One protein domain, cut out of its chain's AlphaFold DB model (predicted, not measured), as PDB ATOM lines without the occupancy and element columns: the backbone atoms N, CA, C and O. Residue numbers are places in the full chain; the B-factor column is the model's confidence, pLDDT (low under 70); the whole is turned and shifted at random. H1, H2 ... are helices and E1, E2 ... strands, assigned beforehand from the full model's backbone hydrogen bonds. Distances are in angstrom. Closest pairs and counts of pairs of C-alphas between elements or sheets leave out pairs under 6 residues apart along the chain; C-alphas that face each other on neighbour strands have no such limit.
ATOM      1  N   GLU A   2      27.159  -9.317  -3.863       65.19
ATOM      2  CA  GLU A   2      28.216  -8.440  -4.365       65.19
ATOM      3  C   GLU A   2      28.816  -9.102  -5.597       65.19
ATOM      4  O   GLU A   2      28.886 -10.333  -5.627       65.19
ATOM      5  N   ASP A   3      29.178  -8.335  -6.617       61.09
ATOM      6  CA  ASP A   3      29.767  -8.907  -7.818       61.09
ATOM      7  C   ASP A   3      31.155  -9.516  -7.564       61.09
ATOM      8  O   ASP A   3      31.743  -9.395  -6.487       61.09
ATOM      9  N   SER A   4      31.673 -10.270  -8.535       65.00
ATOM     10  CA  SER A   4      32.905 -11.046  -8.328       65.00
ATOM     11  C   SER A   4      34.180 -10.202  -8.193       65.00
ATOM     12  O   SER A   4      35.210 -10.741  -7.777       65.00
ATOM     13  N   ASP A   5      34.124  -8.902  -8.499       59.69
ATOM     14  CA  ASP A   5      35.239  -7.967  -8.338       59.69
ATOM     15  C   ASP A   5      35.121  -7.047  -7.105       59.69
ATOM     16  O   ASP A   5      36.045  -6.271  -6.840       59.69
ATOM     17  N   PHE A   6      34.060  -7.216  -6.300       65.31
ATOM     18  CA  PHE A   6      33.788  -6.460  -5.073       65.31
ATOM     19  C   PHE A   6      33.567  -4.958  -5.289       65.31
ATOM     20  O   PHE A   6      33.867  -4.140  -4.410       65.31
ATOM     21  N   SER A   7      33.108  -4.566  -6.477       63.25
ATOM     22  CA  SER A   7      32.883  -3.164  -6.815       63.25
ATOM     23  C   SER A   7      31.423  -2.750  -6.671       63.25
ATOM     24  O   SER A   7      31.162  -1.575  -6.388       63.25
ATOM     25  N   THR A   8      30.475  -3.689  -6.799       67.19
ATOM     26  CA  THR A   8      29.042  -3.372  -6.828       67.19
ATOM     27  C   THR A   8      28.167  -4.377  -6.072       67.19
ATOM     28  O   THR A   8      28.464  -5.564  -5.955       67.19
ATOM     29  N   ASN A   9      27.035  -3.902  -5.541       79.81
ATOM     30  CA  ASN A   9      25.993  -4.769  -4.988       79.81
ATOM     31  C   ASN A   9      24.906  -4.958  -6.043       79.81
ATOM     32  O   ASN A   9      24.195  -4.006  -6.336       79.81
ATOM     33  N   GLN A  10      24.716  -6.184  -6.523       88.38
ATOM     34  CA  GLN A  10      23.651  -6.549  -7.466       88.38
ATOM     35  C   GLN A  10      22.255  -6.566  -6.825       88.38
ATOM     36  O   GLN A  10      21.249  -6.420  -7.511       88.38
ATOM     37  N   PHE A  11      22.194  -6.776  -5.507       93.06
ATOM     38  CA  PHE A  11      21.024  -6.505  -4.667       93.06
ATOM     39  C   PHE A  11      21.426  -6.465  -3.191       93.06
ATOM     40  O   PHE A  11      22.400  -7.109  -2.777       93.06
ATOM     41  N   VAL A  12      20.639  -5.767  -2.371       93.81
ATOM     42  CA  VAL A  12      20.860  -5.655  -0.924       93.81
ATOM     43  C   VAL A  12      19.568  -5.318  -0.178       93.81
ATOM     44  O   VAL A  12      18.808  -4.447  -0.592       93.81
ATOM     45  N   LEU A  13      19.340  -5.979   0.960       95.44
ATOM     46  CA  LEU A  13      18.281  -5.618   1.902       95.44
ATOM     47  C   LEU A  13      18.830  -4.622   2.929       95.44
ATOM     48  O   LEU A  13      19.871  -4.863   3.541       95.44
ATOM     49  N   LYS A  14      18.141  -3.498   3.119       95.25
ATOM     50  CA  LYS A  14      18.534  -2.426   4.042       95.25
ATOM     51  C   LYS A  14      17.405  -2.097   5.009       95.25
ATOM     52  O   LYS A  14      16.240  -2.335   4.718       95.25
ATOM     53  N   THR A  15      17.760  -1.512   6.145       95.62
ATOM     54  CA  THR A  15      16.820  -0.930   7.109       95.62
ATOM     55  C   THR A  15      17.482   0.242   7.834       95.62
ATOM     56  O   THR A  15      18.697   0.439   7.712       95.62
ATOM     57  N   GLY A  16      16.701   1.035   8.564       93.56
ATOM     58  CA  GLY A  16      17.158   2.266   9.197       93.56
ATOM     59  C   GLY A  16      17.238   3.449   8.230       93.56
ATOM     60  O   GLY A  16      16.718   3.446   7.110       93.56
ATOM     61  N   SER A  17      17.920   4.507   8.665       91.75
ATOM     62  CA  SER A  17      18.175   5.681   7.830       91.75
ATOM     63  C   SER A  17      19.198   5.360   6.734       91.75
ATOM     64  O   SER A  17      20.406   5.335   6.968       91.75
ATOM     65  N   ILE A  18      18.712   5.121   5.519       90.31
ATOM     66  CA  ILE A  18      19.535   4.896   4.325       90.31
ATOM     67  C   ILE A  18      20.006   6.245   3.767       90.31
ATOM     68  O   ILE A  18      19.203   7.113   3.431       90.31
ATOM     69  N   LEU A  19      21.325   6.418   3.659       84.19
ATOM     70  CA  LEU A  19      21.940   7.635   3.122       84.19
ATOM     71  C   LEU A  19      21.484   7.915   1.686       84.19
ATOM     72  O   LEU A  19      21.516   7.024   0.839       84.19
ATOM     73  N   GLY A  20      21.115   9.169   1.418       83.81
ATOM     74  CA  GLY A  20      20.688   9.621   0.091       83.81
ATOM     75  C   GLY A  20      19.288   9.163  -0.322       83.81
ATOM     76  O   GLY A  20      18.882   9.439  -1.445       83.81
ATOM     77  N   GLN A  21      18.545   8.496   0.564       85.25
ATOM     78  CA  GLN A  21      17.200   7.996   0.300       85.25
ATOM     79  C   GLN A  21      16.212   8.576   1.320       85.25
ATOM     80  O   GLN A  21      16.555   8.825   2.479       85.25
ATOM     81  N   LYS A  22      14.981   8.842   0.871       88.25
ATOM     82  CA  LYS A  22      13.881   9.299   1.729       88.25
ATOM     83  C   LYS A  22      12.843   8.183   1.844       88.25
ATOM     84  O   LYS A  22      12.010   8.030   0.958       88.25
ATOM     85  N   GLN A  23      12.872   7.462   2.958       92.50
ATOM     86  CA  GLN A  23      11.986   6.340   3.280       92.50
ATOM     87  C   GLN A  23      11.715   6.283   4.789       92.50
ATOM     88  O   GLN A  23      12.368   6.996   5.559       92.50
ATOM     89  N   ASP A  24      10.769   5.444   5.216       96.06
ATOM     90  CA  ASP A  24      10.576   5.162   6.638       96.06
ATOM     91  C   ASP A  24      11.786   4.364   7.166       96.06
ATOM     92  O   ASP A  24      12.123   3.317   6.608       96.06
ATOM     93  N   PRO A  25      12.489   4.836   8.213       95.19
ATOM     94  CA  PRO A  25      13.618   4.099   8.777       95.19
ATOM     95  C   PRO A  25      13.215   2.761   9.413       95.19
ATOM     96  O   PRO A  25      14.096   1.950   9.690       95.19
ATOM     97  N   ASN A  26      11.925   2.522   9.652       96.69
ATOM     98  CA  ASN A  26      11.412   1.271  10.203       96.69
ATOM     99  C   ASN A  26      11.047   0.247   9.125       96.69
ATOM    100  O   ASN A  26      10.486  -0.792   9.455       96.69
ATOM    101  N   ASP A  27      11.347   0.512   7.856       97.88
ATOM    102  CA  ASP A  27      11.107  -0.442   6.780       97.88
ATOM    103  C   ASP A  27      12.320  -1.350   6.528       97.88
ATOM    104  O   ASP A  27      13.482  -0.985   6.740       97.88
ATOM    105  N   LEU A  28      12.032  -2.546   6.021       97.94
ATOM    106  CA  LEU A  28      12.943  -3.336   5.205       97.94
ATOM    107  C   LEU A  28      12.807  -2.872   3.751       97.94
ATOM    108  O   LEU A  28      11.710  -2.881   3.191       97.94
ATOM    109  N   VAL A  29      13.925  -2.502   3.136       97.69
ATOM    110  CA  VAL A  29      13.999  -1.998   1.761       97.69
ATOM    111  C   VAL A  29      14.947  -2.879   0.964       97.69
ATOM    112  O   VAL A  29      16.159  -2.866   1.194       97.69
ATOM    113  N   LEU A  30      14.403  -3.659   0.034       97.25
ATOM    114  CA  LEU A  30      15.182  -4.435  -0.918       97.25
ATOM    115  C   LEU A  30      15.515  -3.551  -2.116       97.25
ATOM    116  O   LEU A  30      14.624  -3.081  -2.824       97.25
ATOM    117  N   MET A  31      16.805  -3.338  -2.335       95.38
ATOM    118  CA  MET A  31      17.329  -2.594  -3.472       95.38
ATOM    119  C   MET A  31      17.978  -3.549  -4.468       95.38
ATOM    120  O   MET A  31      18.576  -4.548  -4.057       95.38
ATOM    121  N   GLY A  32      17.859  -3.215  -5.749       93.81
ATOM    122  CA  GLY A  32      18.532  -3.893  -6.849       93.81
ATOM    123  C   GLY A  32      19.990  -3.472  -6.975       93.81
ATOM    124  O   GLY A  32      20.625  -3.092  -5.982       93.81
ATOM    125  N   ASN A  33      20.508  -3.544  -8.198       92.25
ATOM    126  CA  ASN A  33      21.875  -3.162  -8.498       92.25
ATOM    127  C   ASN A  33      22.120  -1.705  -8.063       92.25
ATOM    128  O   ASN A  33      21.305  -0.819  -8.328       92.25
ATOM    129  N   VAL A  34      23.207  -1.452  -7.330       85.19
ATOM    130  CA  VAL A  34      23.514  -0.119  -6.786       85.19
ATOM    131  C   VAL A  34      23.794   0.918  -7.874       85.19
ATOM    132  O   VAL A  34      23.577   2.101  -7.611       85.19
ATOM    133  N   ASP A  35      24.206   0.495  -9.069       85.44
ATOM    134  CA  ASP A  35      24.419   1.394 -10.205       85.44
ATOM    135  C   ASP A  35      23.100   2.000 -10.710       85.44
ATOM    136  O   ASP A  35      23.051   3.185 -11.053       85.44
ATOM    137  N   ASP A  36      22.009   1.230 -10.648       84.56
ATOM    138  CA  ASP A  36      20.657   1.690 -10.983       84.56
ATOM    139  C   ASP A  36      19.940   2.301  -9.766       84.56
ATOM    140  O   ASP A  36      19.130   3.224  -9.885       84.56
ATOM    141  N   GLY A  37      20.244   1.797  -8.566       81.44
ATOM    142  CA  GLY A  37      19.692   2.272  -7.299       81.44
ATOM    143  C   GLY A  37      18.196   1.993  -7.114       81.44
ATOM    144  O   GLY A  37      17.570   2.614  -6.249       81.44
ATOM    145  N   GLU A  38      17.620   1.085  -7.905       91.56
ATOM    146  CA  GLU A  38      16.187   0.791  -7.902       91.56
ATOM    147  C   GLU A  38      15.734   0.130  -6.590       91.56
ATOM    148  O   GLU A  38      16.391  -0.758  -6.039       91.56
ATOM    149  N   ILE A  39      14.579   0.567  -6.081       95.31
ATOM    150  CA  ILE A  39      13.892  -0.085  -4.965       95.31
ATOM    151  C   ILE A  39      12.986  -1.166  -5.550       95.31
ATOM    152  O   ILE A  39      11.995  -0.858  -6.204       95.31
ATOM    153  N   LEU A  40      13.311  -2.424  -5.268       97.25
ATOM    154  CA  LEU A  40      12.581  -3.588  -5.764       97.25
ATOM    155  C   LEU A  40      11.367  -3.915  -4.888       97.25
ATOM    156  O   LEU A  40      10.334  -4.357  -5.384       97.25
ATOM    157  N   PHE A  41      11.488  -3.727  -3.570       98.19
ATOM    158  CA  PHE A  41      10.403  -3.997  -2.630       98.19
ATOM    159  C   PHE A  41      10.630  -3.303  -1.282       98.19
ATOM    160  O   PHE A  41      11.760  -3.230  -0.802       98.19
ATOM    161  N   THR A  42       9.546  -2.861  -0.642       98.19
ATOM    162  CA  THR A  42       9.567  -2.254   0.696       98.19
ATOM    163  C   THR A  42       8.465  -2.850   1.562       98.19
ATOM    164  O   THR A  42       7.337  -3.038   1.104       98.19
ATOM    165  N   THR A  43       8.769  -3.129   2.829       98.25
ATOM    166  CA  THR A  43       7.794  -3.620   3.813       98.25
ATOM    167  C   THR A  43       8.174  -3.180   5.232       98.25
ATOM    168  O   THR A  43       9.367  -3.075   5.510       98.25
ATOM    169  N   PRO A  44       7.217  -2.959   6.152       98.19
ATOM    170  CA  PRO A  44       7.541  -2.616   7.536       98.19
ATOM    171  C   PRO A  44       8.372  -3.696   8.235       98.19
ATOM    172  O   PRO A  44       7.995  -4.870   8.225       98.19
ATOM    173  N   PHE A  45       9.460  -3.310   8.905       97.38
ATOM    174  CA  PHE A  45      10.263  -4.209   9.730       97.38
ATOM    175  C   PHE A  45       9.630  -4.351  11.116       97.38
ATOM    176  O   PHE A  45       9.807  -3.515  12.004       97.38
ATOM    177  N   THR A  46       8.844  -5.409  11.308       96.50
ATOM    178  CA  THR A  46       8.029  -5.559  12.517       96.50
ATOM    179  C   THR A  46       8.752  -6.409  13.556       96.50
ATOM    180  O   THR A  46       9.134  -7.550  13.302       96.50
ATOM    181  N   ALA A  47       8.920  -5.872  14.767       94.19
ATOM    182  CA  ALA A  47       9.571  -6.591  15.857       94.19
ATOM    183  C   ALA A  47       8.840  -7.905  16.195       94.19
ATOM    184  O   ALA A  47       7.617  -7.936  16.327       94.19
ATOM    185  N   GLY A  48       9.606  -8.987  16.362       95.12
ATOM    186  CA  GLY A  48       9.073 -10.317  16.680       95.12
ATOM    187  C   GLY A  48       8.448 -11.064  15.497       95.12
ATOM    188  O   GLY A  48       7.926 -12.158  15.696       95.12
ATOM    189  N   VAL A  49       8.510 -10.510  14.282       96.88
ATOM    190  CA  VAL A  49       8.009 -11.147  13.060       96.88
ATOM    191  C   VAL A  49       9.180 -11.690  12.242       96.88
ATOM    192  O   VAL A  49      10.150 -10.980  11.981       96.88
ATOM    193  N   PHE A  50       9.092 -12.954  11.821       97.25
ATOM    194  CA  PHE A  50       9.989 -13.494  10.798       97.25
ATOM    195  C   PHE A  50       9.569 -12.961   9.429       97.25
ATOM    196  O   PHE A  50       8.410 -13.098   9.042       97.25
ATOM    197  N   HIS A  51      10.509 -12.352   8.713       97.94
ATOM    198  CA  HIS A  51      10.313 -11.830   7.365       97.94
ATOM    199  C   HIS A  51      11.013 -12.756   6.372       97.94
ATOM    200  O   HIS A  51      12.241 -12.852   6.370       97.94
ATOM    201  N   ASN A  52      10.232 -13.435   5.539       97.69
ATOM    202  CA  ASN A  52      10.741 -14.420   4.595       97.69
ATOM    203  C   ASN A  52      10.944 -13.750   3.239       97.69
ATOM    204  O   ASN A  52      10.016 -13.137   2.711       97.69
ATOM    205  N   PHE A  53      12.133 -13.897   2.664       96.94
ATOM    206  CA  PHE A  53      12.455 -13.412   1.325       96.94
ATOM    207  C   PHE A  53      12.983 -14.561   0.479       96.94
ATOM    208  O   PHE A  53      13.841 -15.316   0.930       96.94
ATOM    209  N   ALA A  54      12.532 -14.634  -0.770       95.75
ATOM    210  CA  ALA A  54      13.226 -15.375  -1.812       95.75
ATOM    211  C   ALA A  54      13.417 -14.473  -3.028       95.75
ATOM    212  O   ALA A  54      12.543 -13.678  -3.379       95.75
ATOM    213  N   LEU A  55      14.582 -14.583  -3.655       94.69
ATOM    214  CA  LEU A  55      14.931 -13.828  -4.846       94.69
ATOM    215  C   LEU A  55      15.246 -14.833  -5.943       94.69
ATOM    216  O   LEU A  55      16.121 -15.682  -5.771       94.69
ATOM    217  N   LYS A  56      14.539 -14.734  -7.065       94.00
ATOM    218  CA  LYS A  56      14.873 -15.495  -8.267       94.00
ATOM    219  C   LYS A  56      15.731 -14.609  -9.155       94.00
ATOM    220  O   LYS A  56      15.281 -13.544  -9.576       94.00
ATOM    221  N   LEU A  57      16.950 -15.064  -9.417       93.19
ATOM    222  CA  LEU A  57      17.936 -14.375 -10.241       93.19
ATOM    223  C   LEU A  57      17.991 -15.069 -11.601       93.19
ATOM    224  O   LEU A  57      18.420 -16.218 -11.692       93.19
ATOM    225  N   ASN A  58      17.528 -14.393 -12.647       92.69
ATOM    226  CA  ASN A  58      17.652 -14.867 -14.018       92.69
ATOM    227  C   ASN A  58      18.870 -14.192 -14.658       92.69
ATOM    228  O   ASN A  58      18.785 -13.057 -15.126       92.69
ATOM    229  N   PHE A  59      20.008 -14.888 -14.631       90.56
ATOM    230  CA  PHE A  59      21.273 -14.383 -15.172       90.56
ATOM    231  C   PHE A  59      21.284 -14.311 -16.703       90.56
ATOM    232  O   PHE A  59      21.997 -13.476 -17.252       90.56
ATOM    233  N   ASP A  60      20.497 -15.149 -17.383       91.50
ATOM    234  CA  ASP A  60      20.431 -15.162 -18.847       91.50
ATOM    235  C   ASP A  60      19.693 -13.921 -19.372       91.50
ATOM    236  O   ASP A  60      20.149 -13.277 -20.318       91.50
ATOM    237  N   ASP A  61      18.597 -13.540 -18.707       93.75
ATOM    238  CA  ASP A  61      17.771 -12.391 -19.102       93.75
ATOM    239  C   ASP A  61      18.069 -11.100 -18.313       93.75
ATOM    240  O   ASP A  61      17.450 -10.070 -18.583       93.75
ATOM    241  N   ASN A  62      19.005 -11.126 -17.352       93.50
ATOM    242  CA  ASN A  62      19.294 -10.029 -16.409       93.50
ATOM    243  C   ASN A  62      18.039  -9.493 -15.706       93.50
ATOM    244  O   ASN A  62      17.699  -8.307 -15.768       93.50
ATOM    245  N   GLN A  63      17.321 -10.403 -15.048       94.88
ATOM    246  CA  GLN A  63      16.081 -10.086 -14.348       94.88
ATOM    247  C   GLN A  63      16.060 -10.629 -12.926       94.88
ATOM    248  O   GLN A  63      16.614 -11.689 -12.623       94.88
ATOM    249  N   ILE A  64      15.337  -9.922 -12.065       95.25
ATOM    250  CA  ILE A  64      15.067 -10.307 -10.691       95.25
ATOM    251  C   ILE A  64      13.563 -10.422 -10.440       95.25
ATOM    252  O   ILE A  64      12.765  -9.587 -10.869       95.25
ATOM    253  N   SER A  65      13.173 -11.467  -9.715       96.06
ATOM    254  CA  SER A  65      11.848 -11.576  -9.101       96.06
ATOM    255  C   SER A  65      11.989 -11.667  -7.589       96.06
ATOM    256  O   SER A  65      12.923 -12.291  -7.082       96.06
ATOM    257  N   VAL A  66      11.045 -11.067  -6.870       97.75
ATOM    258  CA  VAL A  66      11.030 -11.011  -5.408       97.75
ATOM    259  C   VAL A  66       9.783 -11.710  -4.900       97.75
ATOM    260  O   VAL A  66       8.661 -11.413  -5.320       97.75
ATOM    261  N   PHE A  67       9.988 -12.609  -3.947       97.38
ATOM    262  CA  PHE A  67       8.944 -13.284  -3.204       97.38
ATOM    263  C   PHE A  67       9.072 -12.927  -1.731       97.38
ATOM    264  O   PHE A  67      10.178 -12.864  -1.191       97.38
ATOM    265  N   TYR A  68       7.934 -12.708  -1.086       98.25
ATOM    266  CA  TYR A  68       7.887 -12.275   0.299       98.25
ATOM    267  C   TYR A  68       6.708 -12.899   1.049       98.25
ATOM    268  O   TYR A  68       5.625 -13.096   0.491       98.25
ATOM    269  N   SER A  69       6.928 -13.198   2.327       97.94
ATOM    270  CA  SER A  69       5.887 -13.516   3.304       97.94
ATOM    271  C   SER A  69       6.365 -13.204   4.725       97.94
ATOM    272  O   SER A  69       7.493 -12.756   4.940       97.94
ATOM    273  N   THR A  70       5.498 -13.427   5.709       97.88
ATOM    274  CA  THR A  70       5.806 -13.247   7.131       97.88
ATOM    275  C   THR A  70       5.372 -14.456   7.938       97.88
ATOM    276  O   THR A  70       4.325 -15.030   7.646       97.88
ATOM    277  N   GLY A  71       6.112 -14.786   8.995       95.75
ATOM    278  CA  GLY A  71       5.791 -15.921   9.859       95.75
ATOM    279  C   GLY A  71       5.871 -17.243   9.098       95.75
ATOM    280  O   GLY A  71       6.868 -17.512   8.432       95.75
ATOM    281  N   ASP A  72       4.814 -18.044   9.196       94.62
ATOM    282  CA  ASP A  72       4.648 -19.357   8.564       94.62
ATOM    283  C   ASP A  72       3.855 -19.311   7.243       94.62
ATOM    284  O   ASP A  72       3.590 -20.347   6.629       94.62
ATOM    285  N   GLU A  73       3.487 -18.116   6.776       95.62
ATOM    286  CA  GLU A  73       2.760 -17.945   5.521       95.62
ATOM    287  C   GLU A  73       3.622 -18.319   4.309       95.62
ATOM    288  O   GLU A  73       4.808 -17.984   4.221       95.62
ATOM    289  N   ALA A  74       2.989 -18.935   3.307       94.44
ATOM    290  CA  ALA A  74       3.646 -19.260   2.048       94.44
ATOM    291  C   ALA A  74       4.145 -17.996   1.323       94.44
ATOM    292  O   ALA A  74       3.457 -16.968   1.289       94.44
ATOM    293  N   LEU A  75       5.323 -18.100   0.701       96.00
ATOM    294  CA  LEU A  75       5.908 -17.045  -0.126       96.00
ATOM    295  C   LEU A  75       4.961 -16.643  -1.263       96.00
ATOM    296  O   LEU A  75       4.393 -17.488  -1.957       96.00
ATOM    297  N   LYS A  76       4.818 -15.332  -1.481       96.19
ATOM    298  CA  LYS A  76       4.032 -14.765  -2.583       96.19
ATOM    299  C   LYS A  76       4.917 -13.875  -3.434       96.19
ATOM    300  O   LYS A  76       5.743 -13.139  -2.906       96.19
ATOM    301  N   SER A  77       4.718 -13.929  -4.747       96.69
ATOM    302  CA  SER A  77       5.401 -13.030  -5.674       96.69
ATOM    303  C   SER A  77       4.954 -11.590  -5.426       96.69
ATOM    304  O   SER A  77       3.758 -11.302  -5.476       96.69
ATOM    305  N   VAL A  78       5.908 -10.700  -5.162       98.19
ATOM    306  CA  VAL A  78       5.677  -9.258  -4.959       98.19
ATOM    307  C   VAL A  78       6.322  -8.402  -6.048       98.19
ATOM    308  O   VAL A  78       5.896  -7.269  -6.251       98.19
ATOM    309  N   LEU A  79       7.290  -8.959  -6.783       97.81
ATOM    310  CA  LEU A  79       7.900  -8.369  -7.972       97.81
ATOM    311  C   LEU A  79       8.263  -9.492  -8.951       97.81
ATOM    312  O   LEU A  79       8.783 -10.521  -8.521       97.81
ATOM    313  N   THR A  80       8.009  -9.310 -10.243       96.31
ATOM    314  CA  THR A  80       8.265 -10.330 -11.275       96.31
ATOM    315  C   THR A  80       9.099  -9.768 -12.408       96.31
ATOM    316  O   THR A  80       8.792  -8.674 -12.886       96.31
ATOM    317  N   ASP A  81      10.083 -10.548 -12.854       94.62
ATOM    318  CA  ASP A  81      10.822 -10.379 -14.115       94.62
ATOM    319  C   ASP A  81      11.275  -8.933 -14.379       94.62
ATOM    320  O   ASP A  81      11.205  -8.409 -15.491       94.62
ATOM    321  N   THR A  82      11.702  -8.249 -13.316       96.69
ATOM    322  CA  THR A  82      12.123  -6.847 -13.377       96.69
ATOM    323  C   THR A  82      13.582  -6.789 -13.782       96.69
ATOM    324  O   THR A  82      14.392  -7.559 -13.269       96.69
ATOM    325  N   ALA A  83      13.913  -5.900 -14.715       96.00
ATOM    326  CA  ALA A  83      15.287  -5.712 -15.156       96.00
ATOM    327  C   ALA A  83      16.173  -5.342 -13.961       96.00
ATOM    328  O   ALA A  83      15.831  -4.463 -13.179       96.00
ATOM    329  N   ASN A  84      17.293  -6.037 -13.816       94.50
ATOM    330  CA  ASN A  84      18.296  -5.756 -12.800       94.50
ATOM    331  C   ASN A  84      19.616  -6.304 -13.322       94.50
ATOM    332  O   ASN A  84      19.681  -7.489 -13.646       94.50
ATOM    333  N   ASP A  85      20.654  -5.479 -13.416       92.25
ATOM    334  CA  ASP A  85      21.942  -5.959 -13.913       92.25
ATOM    335  C   ASP A  85      22.533  -7.005 -12.949       92.25
ATOM    336  O   ASP A  85      22.836  -6.713 -11.787       92.25
ATOM    337  N   LEU A  86      22.648  -8.244 -13.439       90.19
ATOM    338  CA  LEU A  86      23.202  -9.405 -12.739       90.19
ATOM    339  C   LEU A  86      24.516  -9.885 -13.384       90.19
ATOM    340  O   LEU A  86      25.006 -10.981 -13.073       90.19
ATOM    341  N   THR A  87      25.100  -9.090 -14.284       87.19
ATOM    342  CA  THR A  87      26.365  -9.415 -14.947       87.19
ATOM    343  C   THR A  87      27.523  -9.495 -13.952       87.19
ATOM    344  O   THR A  87      27.496  -8.914 -12.872       87.19
ATOM    345  N   GLY A  88      28.542 -10.294 -14.281       81.19
ATOM    346  CA  GLY A  88      29.696 -10.527 -13.401       81.19
ATOM    347  C   GLY A  88      29.479 -11.600 -12.331       81.19
ATOM    348  O   GLY A  88      30.443 -11.974 -11.652       81.19
ATOM    349  N   HIS A  89      28.257 -12.145 -12.218       79.12
ATOM    350  CA  HIS A  89      27.847 -13.018 -11.112       79.12
ATOM    351  C   HIS A  89      28.280 -12.405  -9.777       79.12
ATOM    352  O   HIS A  89      28.400 -11.192  -9.674       79.12
ATOM    353  N   GLY A  90      28.496 -13.200  -8.736       73.56
ATOM    354  CA  GLY A  90      28.827 -12.610  -7.456       73.56
ATOM    355  C   GLY A  90      28.925 -13.591  -6.313       73.56
ATOM    356  O   GLY A  90      28.688 -14.792  -6.461       73.56
ATOM    357  N   MET A  91      29.259 -13.044  -5.154       78.38
ATOM    358  CA  MET A  91      29.268 -13.754  -3.892       78.38
ATOM    359  C   MET A  91      28.061 -13.363  -3.049       78.38
ATOM    360  O   MET A  91      27.676 -12.197  -2.898       78.38
ATOM    361  N   PHE A  92      27.436 -14.388  -2.483       83.12
ATOM    362  CA  PHE A  92      26.322 -14.210  -1.576       83.12
ATOM    363  C   PHE A  92      26.846 -13.914  -0.171       83.12
ATOM    364  O   PHE A  92      27.313 -14.800   0.543       83.12
ATOM    365  N   HIS A  93      26.782 -12.643   0.220       84.62
ATOM    366  CA  HIS A  93      27.085 -12.214   1.579       84.62
ATOM    367  C   HIS A  93      25.828 -12.293   2.431       84.62
ATOM    368  O   HIS A  93      24.841 -11.604   2.169       84.62
ATOM    369  N   PHE A  94      25.893 -13.114   3.476       87.56
ATOM    370  CA  PHE A  94      24.832 -13.224   4.457       87.56
ATOM    371  C   PHE A  94      25.323 -12.749   5.824       87.56
ATOM    372  O   PHE A  94      26.189 -13.364   6.443       87.56
ATOM    373  N   GLY A  95      24.776 -11.629   6.284       89.25
ATOM    374  CA  GLY A  95      25.141 -11.004   7.547       89.25
ATOM    375  C   GLY A  95      24.620  -9.575   7.632       89.25
ATOM    376  O   GLY A  95      23.800  -9.147   6.819       89.25
ATOM    377  N   LEU A  96      25.113  -8.832   8.620       90.62
ATOM    378  CA  LEU A  96      24.787  -7.425   8.819       90.62
ATOM    379  C   LEU A  96      26.047  -6.573   8.683       90.62
ATOM    380  O   LEU A  96      27.028  -6.789   9.391       90.62
ATOM    381  N   LEU A  97      25.973  -5.545   7.840       89.88
ATOM    382  CA  LEU A  97      26.912  -4.430   7.843       89.88
ATOM    383  C   LEU A  97      26.164  -3.180   8.300       89.88
ATOM    384  O   LEU A  97      25.293  -2.666   7.598       89.88
ATOM    385  N   LYS A  98      26.521  -2.674   9.481       88.56
ATOM    386  CA  LYS A  98      25.956  -1.445  10.038       88.56
ATOM    387  C   LYS A  98      26.884  -0.267   9.753       88.56
ATOM    388  O   LYS A  98      28.052  -0.279  10.139       88.56
ATOM    389  N   LYS A  99      26.354   0.777   9.114       88.88
ATOM    390  CA  LYS A  99      27.058   2.063   8.994       88.88
ATOM    391  C   LYS A  99      27.008   2.819  10.332       88.88
ATOM    392  O   LYS A  99      26.033   2.668  11.071       88.88
ATOM    393  N   PRO A 100      28.033   3.616  10.664       86.81
ATOM    394  CA  PRO A 100      27.964   4.499  11.822       86.81
ATOM    395  C   PRO A 100      26.944   5.624  11.612       86.81
ATOM    396  O   PRO A 100      26.510   5.883  10.488       86.81
ATOM    397  N   VAL A 101      26.569   6.289  12.702       84.88
ATOM    398  CA  VAL A 101      25.695   7.471  12.698       84.88
ATOM    399  C   VAL A 101      26.512   8.769  12.756       84.88
ATOM    400  O   VAL A 101      27.700   8.763  13.089       84.88
ATOM    401  N   GLY A 102      25.854   9.889  12.442       79.56
ATOM    402  CA  GLY A 102      26.463  11.219  12.333       79.56
ATOM    403  C   GLY A 102      26.838  11.592  10.896       79.56
ATOM    404  O   GLY A 102      26.881  10.740  10.008       79.56
ATOM    405  N   GLU A 103      27.093  12.879  10.652       69.88
ATOM    406  CA  GLU A 103      27.582  13.341   9.351       69.88
ATOM    407  C   GLU A 103      29.107  13.242   9.299       69.88
ATOM    408  O   GLU A 103      29.813  13.895  10.066       69.88
ATOM    409  N   ALA A 104      29.616  12.427   8.378       64.75
ATOM    410  CA  ALA A 104      31.038  12.335   8.099       64.75
ATOM    411  C   ALA A 104      31.272  12.311   6.589       64.75
ATOM    412  O   ALA A 104      30.657  11.530   5.864       64.75
ATOM    413  N   THR A 105      32.200  13.145   6.122       76.56
ATOM    414  CA  THR A 105      32.724  13.089   4.749       76.56
ATOM    415  C   THR A 105      33.443  11.766   4.467       76.56
ATOM    416  O   THR A 105      33.421  11.293   3.335       76.56
ATOM    417  N   ASP A 106      34.026  11.145   5.498       82.62
ATOM    418  CA  ASP A 106      34.529   9.768   5.488       82.62
ATOM    419  C   ASP A 106      33.713   8.928   6.483       82.62
ATOM    420  O   ASP A 106      33.995   8.896   7.685       82.62
ATOM    421  N   ILE A 107      32.680   8.248   5.977       79.75
ATOM    422  CA  ILE A 107      31.777   7.409   6.782       79.75
ATOM    423  C   ILE A 107      32.539   6.284   7.494       79.75
ATOM    424  O   ILE A 107      32.124   5.864   8.569       79.75
ATOM    425  N   ALA A 108      33.662   5.808   6.947       80.50
ATOM    426  CA  ALA A 108      34.420   4.715   7.549       80.50
ATOM    427  C   ALA A 108      35.242   5.154   8.774       80.50
ATOM    428  O   ALA A 108      35.628   4.304   9.574       80.50
ATOM    429  N   LYS A 109      35.526   6.457   8.927       83.75
ATOM    430  CA  LYS A 109      36.433   6.966   9.977       83.75
ATOM    431  C   LYS A 109      35.856   8.066  10.861       83.75
ATOM    432  O   LYS A 109      36.396   8.297  11.937       83.75
ATOM    433  N   GLY A 110      34.824   8.774  10.406       83.69
ATOM    434  CA  GLY A 110      34.288   9.952  11.095       83.69
ATOM    435  C   GLY A 110      32.940   9.747  11.782       83.69
ATOM    436  O   GLY A 110      32.515  10.616  12.537       83.69
ATOM    437  N   GLY A 111      32.253   8.634  11.516       86.31
ATOM    438  CA  GLY A 111      31.003   8.318  12.201       86.31
ATOM    439  C   GLY A 111      31.237   7.759  13.608       86.31
ATOM    440  O   GLY A 111      32.346   7.357  13.959       86.31
ATOM    441  N   PHE A 112      30.175   7.693  14.409       88.00
ATOM    442  CA  PHE A 112      30.199   7.048  15.723       88.00
ATOM    443  C   PHE A 112      29.113   5.974  15.837       88.00
ATOM    444  O   PHE A 112      28.161   5.951  15.061       88.00
ATOM    445  N   GLN A 113      29.265   5.069  16.802       86.69
ATOM    446  CA  GLN A 113      28.204   4.159  17.234       86.69
ATOM    447  C   GLN A 113      27.788   4.566  18.652       86.69
ATOM    448  O   GLN A 113      28.685   4.760  19.479       86.69
ATOM    449  N   PRO A 114      26.487   4.752  18.943       86.88
ATOM    450  CA  PRO A 114      26.027   5.045  20.296       86.88
ATOM    451  C   PRO A 114      26.435   3.935  21.268       86.88
ATOM    452  O   PRO A 114      26.466   2.760  20.901       86.88
ATOM    453  N   ASP A 115      26.747   4.306  22.503       90.19
ATOM    454  CA  ASP A 115      27.041   3.367  23.577       90.19
ATOM    455  C   ASP A 115      25.758   2.853  24.253       90.19
ATOM    456  O   ASP A 115      24.686   3.450  24.154       90.19
ATOM    457  N   GLY A 116      25.860   1.703  24.931       91.44
ATOM    458  CA  GLY A 116      24.759   1.140  25.722       91.44
ATOM    459  C   GLY A 116      23.575   0.593  24.917       91.44
ATOM    460  O   GLY A 116      22.485   0.468  25.473       91.44
ATOM    461  N   ILE A 117      23.769   0.280  23.633       90.88
ATOM    462  CA  ILE A 117      22.756  -0.368  22.792       90.88
ATOM    463  C   ILE A 117      23.034  -1.865  22.655       90.88
ATOM    464  O   ILE A 117      24.169  -2.275  22.408       90.88
ATOM    465  N   ASP A 118      21.974  -2.662  22.765       88.94
ATOM    466  CA  ASP A 118      21.984  -4.083  22.441       88.94
ATOM    467  C   ASP A 118      21.253  -4.274  21.110       88.94
ATOM    468  O   ASP A 118      20.052  -4.019  20.999       88.94
ATOM    469  N   GLU A 119      21.985  -4.706  20.087       88.50
ATOM    470  CA  GLU A 119      21.441  -4.946  18.753       88.50
ATOM    471  C   GLU A 119      21.597  -6.418  18.385       88.50
ATOM    472  O   GLU A 119      22.656  -7.020  18.567       88.50
ATOM    473  N   GLY A 120      20.533  -7.004  17.843       88.94
ATOM    474  CA  GLY A 120      20.523  -8.392  17.410       88.94
ATOM    475  C   GLY A 120      19.655  -8.569  16.177       88.94
ATOM    476  O   GLY A 120      18.576  -7.988  16.078       88.94
ATOM    477  N   ILE A 121      20.129  -9.397  15.250       91.38
ATOM    478  CA  ILE A 121      19.342  -9.892  14.124       91.38
ATOM    479  C   ILE A 121      19.347 -11.411  14.198       91.38
ATOM    480  O   ILE A 121      20.391 -12.034  14.390       91.38
ATOM    481  N   ILE A 122      18.160 -11.992  14.071       94.25
ATOM    482  CA  ILE A 122      17.968 -13.436  14.023       94.25
ATOM    483  C   ILE A 122      17.770 -13.813  12.564       94.25
ATOM    484  O   ILE A 122      16.964 -13.209  11.860       94.25
ATOM    485  N   TYR A 123      18.499 -14.833  12.133       94.00
ATOM    486  CA  TYR A 123      18.402 -15.379  10.794       94.00
ATOM    487  C   TYR A 123      18.021 -16.854  10.855       94.00
ATOM    488  O   TYR A 123      18.421 -17.570  11.773       94.00
ATOM    489  N   GLY A 124      17.280 -17.314   9.853       93.50
ATOM    490  CA  GLY A 124      16.894 -18.709   9.691       93.50
ATOM    491  C   GLY A 124      16.669 -19.021   8.219       93.50
ATOM    492  O   GLY A 124      16.455 -18.108   7.425       93.50
ATOM    493  N   GLY A 125      16.754 -20.302   7.857       91.94
ATOM    494  CA  GLY A 125      16.338 -20.749   6.530       91.94
ATOM    495  C   GLY A 125      17.168 -20.232   5.359       91.94
ATOM    496  O   GLY A 125      16.625 -19.924   4.306       91.94
ATOM    497  N   ILE A 126      18.480 -20.097   5.541       92.81
ATOM    498  CA  ILE A 126      19.365 -19.508   4.534       92.81
ATOM    499  C   ILE A 126      19.887 -20.611   3.626       92.81
ATOM    500  O   ILE A 126      20.629 -21.488   4.071       92.81
ATOM    501  N   PHE A 127      19.535 -20.551   2.352       91.62
ATOM    502  CA  PHE A 127      20.044 -21.459   1.337       91.62
ATOM    503  C   PHE A 127      19.975 -20.801  -0.042       91.62
ATOM    504  O   PHE A 127      19.330 -19.773  -0.231       91.62
ATOM    505  N   GLN A 128      20.655 -21.419  -0.999       90.31
ATOM    506  CA  GLN A 128      20.524 -21.131  -2.419       90.31
ATOM    507  C   GLN A 128      20.172 -22.449  -3.104       90.31
ATOM    508  O   GLN A 128      20.792 -23.476  -2.823       90.31
ATOM    509  N   GLU A 129      19.173 -22.421  -3.976       89.56
ATOM    510  CA  GLU A 129      18.733 -23.584  -4.743       89.56
ATOM    511  C   GLU A 129      18.725 -23.270  -6.238       89.56
ATOM    512  O   GLU A 129      18.671 -22.107  -6.646       89.56
ATOM    513  N   ASP A 130      18.786 -24.321  -7.051       87.62
ATOM    514  CA  ASP A 130      18.510 -24.226  -8.478       87.62
ATOM    515  C   ASP A 130      16.995 -24.354  -8.700       87.62
ATOM    516  O   ASP A 130      16.362 -25.295  -8.218       87.62
ATOM    517  N   SER A 131      16.417 -23.392  -9.420       81.94
ATOM    518  CA  SER A 131      14.974 -23.279  -9.660       81.94
ATOM    519  C   SER A 131      14.572 -23.546 -11.116       81.94
ATOM    520  O   SER A 131      13.444 -23.225 -11.495       81.94
TER     521      SER A 131
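AT A GLANCE: This is residues 2 to 131 of the 140 residues of the protein "Bgt-959-2" of Blumeria graminis f. sp. tritici 96224 (UniProt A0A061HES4). There is little regular structure: two small sheets, E4 E5 E6 and E1 E2 E3, stand partly face to face as a sandwich, and long loops lead away to the tiny helix H1. Each sheet is an antiparallel meander, each strand the neighbour of the one before. The 130 printed residues, 42 in named elements, hold six strands then one helix: mostly strand, compact, radius of gyration of the C-alphas 15.8 A, spans 44 by 36 by 25 A.

IN THESE COORDINATES: E4 is residues 51 to 58, 22.8 A long; E5, 63 to 70, 24.0 A; E6, 76 to 83, 19.1 A. E1 is residues 12 to 14, from C-alpha 12 at (20.860, -5.655, -0.924); E2, 27 to 31; E3, 39 to 44. H1, 107 to 110, ends at C-alpha 110, (34.288, 9.952, 11.095).

HOW THE PARTS SIT: E5 forms hairpins with E4 (N 54 and O 67, 3.0 A) and E6 (N 66 and O 79, 2.9 A), within hydrogen-bond range. E2 does likewise with E1 (N 14 and O 29, 2.8 A) and E3 (N 28 and O 43, 2.8 A). The closest C-alphas of E3 and E6, Leu 40 and Leu 79, are 7.0 A apart. H1 is on neither sheet and is too short for an O i to N i+4 pair; its one O i to N i+3 pair is out of range.

THE WHOLE: The farthest C-alphas, Asp 60 and Gly 116, are 47.7 A apart. The printed part has no cut. Links E1 to E2 and E6 to H1 are long. pLDDT is under 70 at residues 2 to 8 and 103 to 104.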